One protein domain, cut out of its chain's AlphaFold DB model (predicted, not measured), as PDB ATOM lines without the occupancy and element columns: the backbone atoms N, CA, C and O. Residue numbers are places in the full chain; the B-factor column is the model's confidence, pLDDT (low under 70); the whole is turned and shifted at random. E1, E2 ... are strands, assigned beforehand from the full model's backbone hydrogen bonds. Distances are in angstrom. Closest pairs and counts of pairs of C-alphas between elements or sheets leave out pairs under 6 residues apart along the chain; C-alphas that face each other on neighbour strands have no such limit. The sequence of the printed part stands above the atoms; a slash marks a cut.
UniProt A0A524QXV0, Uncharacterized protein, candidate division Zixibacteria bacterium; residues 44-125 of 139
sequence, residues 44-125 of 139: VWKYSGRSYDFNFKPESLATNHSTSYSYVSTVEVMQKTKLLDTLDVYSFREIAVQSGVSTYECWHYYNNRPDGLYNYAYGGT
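AT A GLANCE: This is residues 44 to 125 of the 139 residues of an uncharacterized protein of candidate division Zixibacteria bacterium (UniProt A0A524QXV0). One twisted antiparallel sheet curls like part of a barrel, and the long hairpin of E1 and E2 reaches out from it as an arm whose tip, residues 57 to 62, stands free. The printed part has 82 residues with five named strands and no named helix: an all-strand meander, each strand the antiparallel neighbour of the one before, in the order E1 E2 E3 E4 E5. It is loose, with a radius of gyration of the C-alphas of 16.3 A and spans of 45 by 33 by 25 A.

HOW THE PARTS SIT: Edge strand E1, residues 44 to 57, forms a hairpin with E2, residues 62 to 83, at 141 degrees; N 49 and O 71, 2.9 A apart, are within hydrogen-bond range. E2 bends by 121 degrees at residue 80 and forms a hairpin with E3, residues 87 to 98, with N 81 and O 89 at 2.8 A. E3 and E4, residues 102 to 113, are a hairpin, with N 94 and O 106 at 2.8 A. E4 and edge strand E5, residues 116 to 124, are another, with N 109 and O 121 at 2.9 A. E1 and E5 are apart.

IN THESE COORDINATES: E1 begins at C-alpha 44 (10.835, 16.148, 10.563) and is 39.6 A long; E2 is 40.2 A, E3 32.2 A and E4 33.1 A. E5, 23.4 A, ends at C-alpha 124 (9.115, 9.764, 27.863).

THE WHOLE: The farthest C-alphas, of Ser 60 and Lys 80, are 46.8 A apart. The printed part has no cut, and its four links are tight. The model's pLDDT is under 70 at residues 61, 63 to 66, 100 to 102 and 125.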
ATOM      1  N   VAL A  44      10.651  15.298   9.386       96.56
ATOM      2  CA  VAL A  44      10.835  16.148  10.563       96.56
ATOM      3  C   VAL A  44      10.066  17.450  10.396       96.56
ATOM      4  O   VAL A  44      10.140  18.093   9.348       96.56
ATOM      5  N   TRP A  45       9.368  17.883  11.443       94.81
ATOM      6  CA  TRP A  45       8.823  19.237  11.540       94.81
ATOM      7  C   TRP A  45       9.189  19.879  12.867       94.81
ATOM      8  O   TRP A  45       9.531  19.218  13.849       94.81
ATOM      9  N   LYS A  46       9.116  21.208  12.878       94.50
ATOM     10  CA  LYS A  46       9.317  22.023  14.067       94.50
ATOM     11  C   LYS A  46       8.120  22.922  14.270       94.50
ATOM     12  O   LYS A  46       7.578  23.455  13.304       94.50
ATOM     13  N   TYR A  47       7.744  23.112  15.521       92.25
ATOM     14  CA  TYR A  47       6.703  24.057  15.886       92.25
ATOM     15  C   TYR A  47       7.053  24.735  17.207       92.25
ATOM     16  O   TYR A  47       7.818  24.209  18.016       92.25
ATOM     17  N   SER A  48       6.517  25.930  17.415       92.50
ATOM     18  CA  SER A  48       6.566  26.617  18.700       92.50
ATOM     19  C   SER A  48       5.169  26.660  19.299       92.50
ATOM     20  O   SER A  48       4.167  26.718  18.584       92.50
ATOM     21  N   GLY A  49       5.100  26.594  20.621       88.31
ATOM     22  CA  GLY A  49       3.841  26.547  21.346       88.31
ATOM     23  C   GLY A  49       3.937  27.230  22.697       88.31
ATOM     24  O   GLY A  49       5.018  27.583  23.181       88.31
ATOM     25  N   ARG A  50       2.769  27.411  23.310       86.44
ATOM     26  CA  ARG A  50       2.632  27.884  24.681       86.44
ATOM     27  C   ARG A  50       1.668  26.970  25.420       86.44
ATOM     28  O   ARG A  50       0.545  26.776  24.967       86.44
ATOM     29  N   SER A  51       2.130  26.411  26.530       81.62
ATOM     30  CA  SER A  51       1.317  25.586  27.417       81.62
ATOM     31  C   SER A  51       0.750  26.435  28.548       81.62
ATOM     32  O   SER A  51       1.398  27.382  29.014       81.62
ATOM     33  N   TYR A  52      -0.456  26.083  28.980       80.69
ATOM     34  CA  TYR A  52      -1.163  26.712  30.082       80.69
ATOM     35  C   TYR A  52      -1.727  25.623  30.982       80.69
ATOM     36  O   TYR A  52      -2.582  24.849  30.554       80.69
ATOM     37  N   ASP A  53      -1.286  25.611  32.234       74.75
ATOM     38  CA  ASP A  53      -1.834  24.721  33.244       74.75
ATOM     39  C   ASP A  53      -2.844  25.489  34.091       74.75
ATOM     40  O   ASP A  53      -2.568  26.557  34.658       74.75
ATOM     41  N   PHE A  54      -4.040  24.920  34.163       76.31
ATOM     42  CA  PHE A  54      -5.137  25.431  34.963       76.31
ATOM     43  C   PHE A  54      -5.403  24.444  36.082       76.31
ATOM     44  O   PHE A  54      -5.585  23.251  35.837       76.31
ATOM     45  N   ASN A  55      -5.470  24.945  37.310       71.06
ATOM     46  CA  ASN A  55      -5.929  24.145  38.427       71.06
ATOM     47  C   ASN A  55      -7.363  24.560  38.763       71.06
ATOM     48  O   ASN A  55      -7.648  25.743  38.978       71.06
ATOM     49  N   PHE A  56      -8.267  23.585  38.774       71.62
ATOM     50  CA  PHE A  56      -9.675  23.808  39.063       71.62
ATOM     51  C   PHE A  56      -9.992  23.327  40.472       71.62
ATOM     52  O   PHE A  56      -9.767  22.164  40.805       71.62
ATOM     53  N   LYS A  57     -10.540  24.226  41.294       73.69
ATOM     54  CA  LYS A  57     -11.085  23.871  42.603       73.69
ATOM     55  C   LYS A  57     -12.588  23.619  42.456       73.69
ATOM     56  O   LYS A  57     -13.335  24.591  42.338       73.69
ATOM     57  N   PRO A  58     -13.050  22.352  42.470       74.06
ATOM     58  CA  PRO A  58     -14.453  22.035  42.205       74.06
ATOM     59  C   PRO A  58     -15.415  22.649  43.219       74.06
ATOM     60  O   PRO A  58     -16.528  23.005  42.853       74.06
ATOM     61  N   GLU A  59     -14.976  22.841  44.462       80.00
ATOM     62  CA  GLU A  59     -15.813  23.388  45.534       80.00
ATOM     63  C   GLU A  59     -16.073  24.894  45.405       80.00
ATOM     64  O   GLU A  59     -17.133  25.366  45.799       80.00
ATOM     65  N   SER A  60     -15.132  25.661  44.842       78.19
ATOM     66  CA  SER A  60     -15.262  27.120  44.727       78.19
ATOM     67  C   SER A  60     -15.581  27.601  43.313       78.19
ATOM     68  O   SER A  60     -15.734  28.804  43.115       78.19
ATOM     69  N   LEU A  61     -15.596  26.697  42.321       69.75
ATOM     70  CA  LEU A  61     -15.671  26.995  40.880       69.75
ATOM     71  C   LEU A  61     -14.635  28.030  40.393       69.75
ATOM     72  O   LEU A  61     -14.723  28.535  39.276       69.75
ATOM     73  N   ALA A  62     -13.636  28.342  41.220       71.94
ATOM     74  CA  ALA A  62     -12.615  29.324  40.915       71.94
ATOM     75  C   ALA A  62     -11.515  28.658  40.090       71.94
ATOM     76  O   ALA A  62     -10.930  27.647  40.494       71.94
ATOM     77  N   THR A  63     -11.213  29.246  38.939       65.19
ATOM     78  CA  THR A  63     -10.045  28.893  38.136       65.19
ATOM     79  C   THR A  63      -8.854  29.707  38.610       65.19
ATOM     80  O   THR A  63      -8.832  30.925  38.442       65.19
ATOM     81  N   ASN A  64      -7.842  29.037  39.151       65.06
ATOM     82  CA  ASN A  64      -6.540  29.655  39.356       65.06
ATOM     83  C   ASN A  64      -5.619  29.187  38.228       65.06
ATOM     84  O   ASN A  64      -5.408  27.986  38.043       65.06
ATOM     85  N   HIS A  65      -5.061  30.132  37.476       59.25
ATOM     86  CA  HIS A  65      -3.917  29.833  36.619       59.25
ATOM     87  C   HIS A  65      -2.755  29.383  37.506       59.25
ATOM     88  O   HIS A  65      -2.385  30.114  38.425       59.25
ATOM     89  N   SER A  66      -2.188  28.200  37.251       66.19
ATOM     90  CA  SER A  66      -1.021  27.744  38.012       66.19
ATOM     91  C   SER A  66       0.281  28.130  37.321       66.19
ATOM     92  O   SER A  66       1.173  28.647  37.984       66.19
ATOM     93  N   THR A  67       0.390  27.940  36.001       70.38
ATOM     94  CA  THR A  67       1.652  28.121  35.261       70.38
ATOM     95  C   THR A  67       1.421  28.298  33.756       70.38
ATOM     96  O   THR A  67       0.472  27.760  33.192       70.38
ATOM     97  N   SER A  68       2.303  29.046  33.079       82.19
ATOM     98  CA  SER A  68       2.396  29.047  31.609       82.19
ATOM     99  C   SER A  68       3.854  29.023  31.170       82.19
ATOM    100  O   SER A  68       4.677  29.699  31.790       82.19
ATOM    101  N   TYR A  69       4.167  28.311  30.091       80.50
ATOM    102  CA  TYR A  69       5.515  28.284  29.523       80.50
ATOM    103  C   TYR A  69       5.495  28.165  28.000       80.50
ATOM    104  O   TYR A  69       4.596  27.558  27.419       80.50
ATOM    105  N   SER A  70       6.505  28.748  27.359       88.38
ATOM    106  CA  SER A  70       6.735  28.623  25.918       88.38
ATOM    107  C   SER A  70       7.748  27.520  25.636       88.38
ATOM    108  O   SER A  70       8.681  27.305  26.417       88.38
ATOM    109  N   TYR A  71       7.580  26.840  24.507       87.44
ATOM    110  CA  TYR A  71       8.482  25.781  24.072       87.44
ATOM    111  C   TYR A  71       8.637  25.760  22.549       87.44
ATOM    112  O   TYR A  71       7.765  26.217  21.806       87.44
ATOM    113  N   VAL A  72       9.764  25.220  22.091       91.94
ATOM    114  CA  VAL A  72      10.004  24.858  20.691       91.94
ATOM    115  C   VAL A  72      10.169  23.353  20.634       91.94
ATOM    116  O   VAL A  72      10.971  22.793  21.377       91.94
ATOM    117  N   SER A  73       9.420  22.706  19.757       93.06
ATOM    118  CA  SER A  73       9.436  21.266  19.589       93.06
ATOM    119  C   SER A  73       9.945  20.877  18.207       93.06
ATOM    120  O   SER A  73       9.675  21.556  17.214       93.06
ATOM    121  N   THR A  74      10.711  19.791  18.162       95.44
ATOM    122  CA  THR A  74      11.095  19.078  16.942       95.44
ATOM    123  C   THR A  74      10.501  17.683  17.006       95.44
ATOM    124  O   THR A  74      10.745  16.966  17.972       95.44
ATOM    125  N   VAL A  75       9.758  17.294  15.975       95.56
ATOM    126  CA  VAL A  75       9.108  15.986  15.887       95.56
ATOM    127  C   VAL A  75       9.614  15.255  14.654       95.56
ATOM    128  O   VAL A  75       9.650  15.833  13.570       95.56
ATOM    129  N   GLU A  76       9.981  13.991  14.828       97.81
ATOM    130  CA  GLU A  76      10.475  13.093  13.788       97.81
ATOM    131  C   GLU A  76       9.601  11.837  13.711       97.81
ATOM    132  O   GLU A  76       9.303  11.215  14.734       97.81
ATOM    133  N   VAL A  77       9.209  11.429  12.502       97.62
ATOM    134  CA  VAL A  77       8.564  10.127  12.269       97.62
ATOM    135  C   VAL A  77       9.640   9.048  12.240       97.62
ATOM    136  O   VAL A  77      10.388   8.928  11.275       97.62
ATOM    137  N   MET A  78       9.690   8.220  13.274       97.88
ATOM    138  CA  MET A  78      10.760   7.240  13.460       97.88
ATOM    139  C   MET A  78      10.551   5.975  12.630       97.88
ATOM    140  O   MET A  78      11.477   5.481  12.000       97.88
ATOM    141  N   GLN A  79       9.343   5.409  12.669       97.38
ATOM    142  CA  GLN A  79       9.036   4.132  12.018       97.38
ATOM    143  C   GLN A  79       7.531   3.870  11.952       97.38
ATOM    144  O   GLN A  79       6.756   4.450  12.713       97.38
ATOM    145  N   LYS A  80       7.137   2.927  11.091       96.75
ATOM    146  CA  LYS A  80       5.855   2.215  11.184       96.75
ATOM    147  C   LYS A  80       6.057   0.969  12.043       96.75
ATOM    148  O   LYS A  80       7.021   0.241  11.826       96.75
ATOM    149  N   THR A  81       5.181   0.726  13.005       95.50
ATOM    150  CA  THR A  81       5.254  -0.426  13.913       95.50
ATOM    151  C   THR A  81       3.853  -0.887  14.320       95.50
ATOM    152  O   THR A  81       2.862  -0.269  13.927       95.50
ATOM    153  N   LYS A  82       3.759  -1.963  15.103       94.56
ATOM    154  CA  LYS A  82       2.511  -2.419  15.718       94.56
ATOM    155  C   LYS A  82       2.541  -2.196  17.225       94.56
ATOM    156  O   LYS A  82       3.508  -2.545  17.895       94.56
ATOM    157  N   LEU A  83       1.464  -1.633  17.762       87.94
ATOM    158  CA  LEU A  83       1.218  -1.584  19.199       87.94
ATOM    159  C   LEU A  83       0.468  -2.858  19.611       87.94
ATOM    160  O   LEU A  83      -0.557  -3.184  19.005       87.94
ATOM    161  N   LEU A  84       0.985  -3.559  20.630       90.25
ATOM    162  CA  LEU A  84       0.444  -4.836  21.128       90.25
ATOM    163  C   LEU A  84       0.254  -5.890  20.019       90.25
ATOM    164  O   LEU A  84      -0.700  -6.657  20.054       90.25
ATOM    165  N   ASP A  85       1.111  -5.868  18.995       89.50
ATOM    166  CA  ASP A  85       1.066  -6.744  17.812       89.50
ATOM    167  C   ASP A  85      -0.220  -6.682  16.964       89.50
ATOM    168  O   ASP A  85      -0.340  -7.390  15.964       89.50
ATOM    169  N   THR A  86      -1.165  -5.792  17.283       90.31
ATOM    170  CA  THR A  86      -2.471  -5.728  16.604       90.31
ATOM    171  C   THR A  86      -2.729  -4.419  15.873       90.31
ATOM    172  O   THR A  86      -3.405  -4.423  14.847       90.31
ATOM    173  N   LEU A  87      -2.217  -3.292  16.373       93.06
ATOM    174  CA  LEU A  87      -2.580  -1.968  15.863       93.06
ATOM    175  C   LEU A  87      -1.418  -1.321  15.113       93.06
ATOM    176  O   LEU A  87      -0.415  -0.975  15.729       93.06
ATOM    177  N   ASP A  88      -1.569  -1.103  13.807       95.00
ATOM    178  CA  ASP A  88      -0.570  -0.388  13.007       95.00
ATOM    179  C   ASP A  88      -0.492   1.088  13.409       95.00
ATOM    180  O   ASP A  88      -1.485   1.816  13.392       95.00
ATOM    181  N   VAL A  89       0.701   1.552  13.760       96.38
ATOM    182  CA  VAL A  89       0.963   2.922  14.206       96.38
ATOM    183  C   VAL A  89       2.252   3.454  13.591       96.38
ATOM    184  O   VAL A  89       3.163   2.710  13.230       96.38
ATOM    185  N   TYR A  90       2.354   4.771  13.510       97.25
ATOM    186  CA  TYR A  90       3.612   5.476  13.340       97.25
ATOM    187  C   TYR A  90       4.152   5.842  14.723       97.25
ATOM    188  O   TYR A  90       3.418   6.372  15.558       97.25
ATOM    189  N   SER A  91       5.432   5.574  14.958       96.75
ATOM    190  CA  SER A  91       6.162   6.068  16.122       96.75
ATOM    191  C   SER A  91       6.772   7.421  15.790       96.75
ATOM    192  O   SER A  91       7.432   7.567  14.764       96.75
ATOM    193  N   PHE A  92       6.609   8.381  16.685       96.88
ATOM    194  CA  PHE A  92       7.152   9.727  16.578       96.88
ATOM    195  C   PHE A  92       8.077   9.948  17.760       96.88
ATOM    196  O   PHE A  92       7.739   9.536  18.868       96.88
ATOM    197  N   ARG A  93       9.210  10.597  17.531       96.06
ATOM    198  CA  ARG A  93      10.082  11.111  18.584       96.06
ATOM    199  C   ARG A  93       9.926  12.617  18.617       96.06
ATOM    200  O   ARG A  93      10.063  13.272  17.589       96.06
ATOM    201  N   GLU A  94       9.643  13.154  19.786       94.25
ATOM    202  CA  GLU A  94       9.492  14.580  20.011       94.25
ATOM    203  C   GLU A  94      10.539  15.051  21.017       94.25
ATOM    204  O   GLU A  94      10.683  14.472  22.093       94.25
ATOM    205  N   ILE A  95      11.268  16.105  20.652       92.50
ATOM    206  CA  ILE A  95      12.178  16.820  21.542       92.50
ATOM    207  C   ILE A  95      11.648  18.238  21.714       92.50
ATOM    208  O   ILE A  95      11.708  19.042  20.779       92.50
ATOM    209  N   ALA A  96      11.169  18.555  22.913       90.31
ATOM    210  CA  ALA A  96      10.687  19.883  23.264       90.31
ATOM    211  C   ALA A  96      11.699  20.609  24.152       90.31
ATOM    212  O   ALA A  96      12.121  20.101  25.188       90.31
ATOM    213  N   VAL A  97      12.066  21.826  23.765       89.31
ATOM    214  CA  VAL A  97      12.930  22.719  24.538       89.31
ATOM    215  C   VAL A  97      12.067  23.832  25.112       89.31
ATOM    216  O   VAL A  97      11.569  24.693  24.382       89.31
ATOM    217  N   GLN A  98      11.882  23.814  26.428       84.31
ATOM    218  CA  GLN A  98      11.230  24.894  27.158       84.31
ATOM    219  C   GLN A  98      12.243  26.005  27.422       84.31
ATOM    220  O   GLN A  98      13.357  25.739  27.881       84.31
ATOM    221  N   SER A  99      11.860  27.257  27.158       72.12
ATOM    222  CA  SER A  99      12.750  28.407  27.342       72.12
ATOM    223  C   SER A  99      13.335  28.448  28.759       72.12
ATOM    224  O   SER A  99      12.622  28.698  29.726       72.12
ATOM    225  N   GLY A 100      14.650  28.225  28.853       62.06
ATOM    226  CA  GLY A 100      15.458  28.466  30.048       62.06
ATOM    227  C   GLY A 100      15.536  27.346  31.089       62.06
ATOM    228  O   GLY A 100      16.138  27.595  32.129       62.06
ATOM    229  N   VAL A 101      14.952  26.155  30.875       62.69
ATOM    230  CA  VAL A 101      14.823  25.184  31.988       62.69
ATOM    231  C   VAL A 101      15.055  23.724  31.607       62.69
ATOM    232  O   VAL A 101      15.759  23.020  32.331       62.69
ATOM    233  N   SER A 102      14.455  23.208  30.532       69.81
ATOM    234  CA  SER A 102      14.424  21.753  30.326       69.81
ATOM    235  C   SER A 102      14.247  21.347  28.870       69.81
ATOM    236  O   SER A 102      13.474  21.951  28.124       69.81
ATOM    237  N   THR A 103      14.962  20.284  28.506       81.81
ATOM    238  CA  THR A 103      14.741  19.515  27.284       81.81
ATOM    239  C   THR A 103      13.956  18.269  27.655       81.81
ATOM    240  O   THR A 103      14.346  17.528  28.558       81.81
ATOM    241  N   TYR A 104      12.858  18.046  26.954       83.56
ATOM    242  CA  TYR A 104      11.991  16.894  27.123       83.56
ATOM    243  C   TYR A 104      12.089  16.031  25.885       83.56
ATOM    244  O   TYR A 104      12.099  16.553  24.774       83.56
ATOM    245  N   GLU A 105      12.134  14.723  26.092       90.88
ATOM    246  CA  GLU A 105      12.092  13.752  25.015       90.88
ATOM    247  C   GLU A 105      10.957  12.767  25.275       90.88
ATOM    248  O   GLU A 105      10.877  12.146  26.345       90.88
ATOM    249  N   CYS A 106      10.060  12.652  24.304       90.88
ATOM    250  CA  CYS A 106       8.928  11.747  24.357       90.88
ATOM    251  C   CYS A 106       8.720  11.023  23.031       90.88
ATOM    252  O   CYS A 106       9.132  11.462  21.958       90.88
ATOM    253  N   TRP A 107       8.064   9.876  23.131       94.06
ATOM    254  CA  TRP A 107       7.635   9.058  22.018       94.06
ATOM    255  C   TRP A 107       6.124   9.030  21.990       94.06
ATOM    256  O   TRP A 107       5.486   8.865  23.030       94.06
ATOM    257  N   HIS A 108       5.560   9.147  20.797       94.69
ATOM    258  CA  HIS A 108       4.127   9.067  20.569       94.69
ATOM    259  C   HIS A 108       3.830   8.026  19.498       94.69
ATOM    260  O   HIS A 108       4.550   7.922  18.508       94.69
ATOM    261  N   TYR A 109       2.744   7.287  19.676       95.31
ATOM    262  CA  TYR A 109       2.309   6.245  18.757       95.31
ATOM    263  C   TYR A 109       0.955   6.643  18.187       95.31
ATOM    264  O   TYR A 109      -0.049   6.610  18.902       95.31
ATOM    265  N   TYR A 110       0.934   7.045  16.916       95.12
ATOM    266  CA  TYR A 110      -0.291   7.485  16.256       95.12
ATOM    267  C   TYR A 110      -0.751   6.509  15.181       95.12
ATOM    268  O   TYR A 110       0.039   6.065  14.350       95.12
ATOM    269  N   ASN A 111      -2.050   6.243  15.130       93.88
ATOM    270  CA  ASN A 111      -2.676   5.602  13.979       93.88
ATOM    271  C   ASN A 111      -3.191   6.694  13.031       93.88
ATOM    272  O   ASN A 111      -3.917   7.594  13.453       93.88
ATOM    273  N   ASN A 112      -2.779   6.622  11.768       92.06
ATOM    274  CA  ASN A 112      -3.145   7.578  10.727       92.06
ATOM    275  C   ASN A 112      -4.318   7.008   9.932       92.06
ATOM    276  O   ASN A 112      -4.134   6.080   9.140       92.06
ATOM    277  N   ARG A 113      -5.516   7.511  10.208       87.19
ATOM    278  CA  ARG A 113      -6.767   7.093   9.581       87.19
ATOM    279  C   ARG A 113      -7.231   8.148   8.577       87.19
ATOM    280  O   ARG A 113      -6.777   9.287   8.660       87.19
ATOM    281  N   PRO A 114      -8.154   7.802   7.666       84.00
ATOM    282  CA  PRO A 114      -8.707   8.758   6.704       84.00
ATOM    283  C   PRO A 114      -9.494   9.931   7.321       84.00
ATOM    284  O   PRO A 114      -9.820  10.895   6.630       84.00
ATOM    285  N   ASP A 115      -9.840   9.847   8.604       82.88
ATOM    286  CA  ASP A 115     -10.538  10.882   9.370       82.88
ATOM    287  C   ASP A 115      -9.636  11.607  10.381       82.88
ATOM    288  O   ASP A 115     -10.077  12.569  11.011       82.88
ATOM    289  N   GLY A 116      -8.369  11.201  10.527       85.88
ATOM    290  CA  GLY A 116      -7.439  11.901  11.402       85.88
ATOM    291  C   GLY A 116      -6.255  11.088  11.917       85.88
ATOM    292  O   GLY A 116      -6.067   9.906  11.630       85.88
ATOM    293  N   LEU A 117      -5.442  11.757  12.738       88.88
ATOM    294  CA  LEU A 117      -4.281  11.179  13.403       88.88
ATOM    295  C   LEU A 117      -4.582  10.999  14.896       88.88
ATOM    296  O   LEU A 117      -4.753  11.971  15.628       88.88
ATOM    297  N   TYR A 118      -4.630   9.752  15.356       90.69
ATOM    298  CA  TYR A 118      -5.086   9.397  16.703       90.69
ATOM    299  C   TYR A 118      -3.925   8.902  17.558       90.69
ATOM    300  O   TYR A 118      -3.274   7.932  17.173       90.69
ATOM    301  N   ASN A 119      -3.663   9.536  18.705       93.38
ATOM    302  CA  ASN A 119      -2.635   9.090  19.651       93.38
ATOM    303  C   ASN A 119      -3.156   7.905  20.479       93.38
ATOM    304  O   ASN A 119      -4.174   8.042  21.154       93.38
ATOM    305  N   TYR A 120      -2.463   6.768  20.447       92.00
ATOM    306  CA  TYR A 120      -2.830   5.570  21.217       92.00
ATOM    307  C   TYR A 120      -1.913   5.308  22.406       92.00
ATOM    308  O   TYR A 120      -2.320   4.657  23.366       92.00
ATOM    309  N   ALA A 121      -0.671   5.773  22.337       90.44
ATOM    310  CA  ALA A 121       0.287   5.599  23.409       90.44
ATOM    311  C   ALA A 121       1.323   6.718  23.377       90.44
ATOM    312  O   ALA A 121       1.643   7.280  22.323       90.44
ATOM    313  N   TYR A 122       1.893   6.992  24.542       90.69
ATOM    314  CA  TYR A 122       3.033   7.876  24.684       90.69
ATOM    315  C   TYR A 122       3.944   7.388  25.813       90.69
ATOM    316  O   TYR A 122       3.517   6.665  26.712       90.69
ATOM    317  N   GLY A 123       5.207   7.789  25.767       86.56
ATOM    318  CA  GLY A 123       6.191   7.531  26.815       86.56
ATOM    319  C   GLY A 123       7.298   8.576  26.765       86.56
ATOM    320  O   GLY A 123       7.457   9.247  25.753       86.56
ATOM    321  N   GLY A 124       8.053   8.760  27.842       81.25
ATOM    322  CA  GLY A 124       9.115   9.764  27.863       81.25
ATOM    323  C   GLY A 124       9.751   9.926  29.231       81.25
ATOM    324  O   GLY A 124       9.226   9.447  30.235       81.25
ATOM    325  N   THR A 125      10.891  10.609  29.259       67.00
ATOM    326  CA  THR A 125      11.721  10.771  30.463       67.00
ATOM    327  C   THR A 125      11.101  11.691  31.515       67.00
ATOM    328  O   THR A 125      11.505  11.633  32.668       67.00
TER     329      THR A 125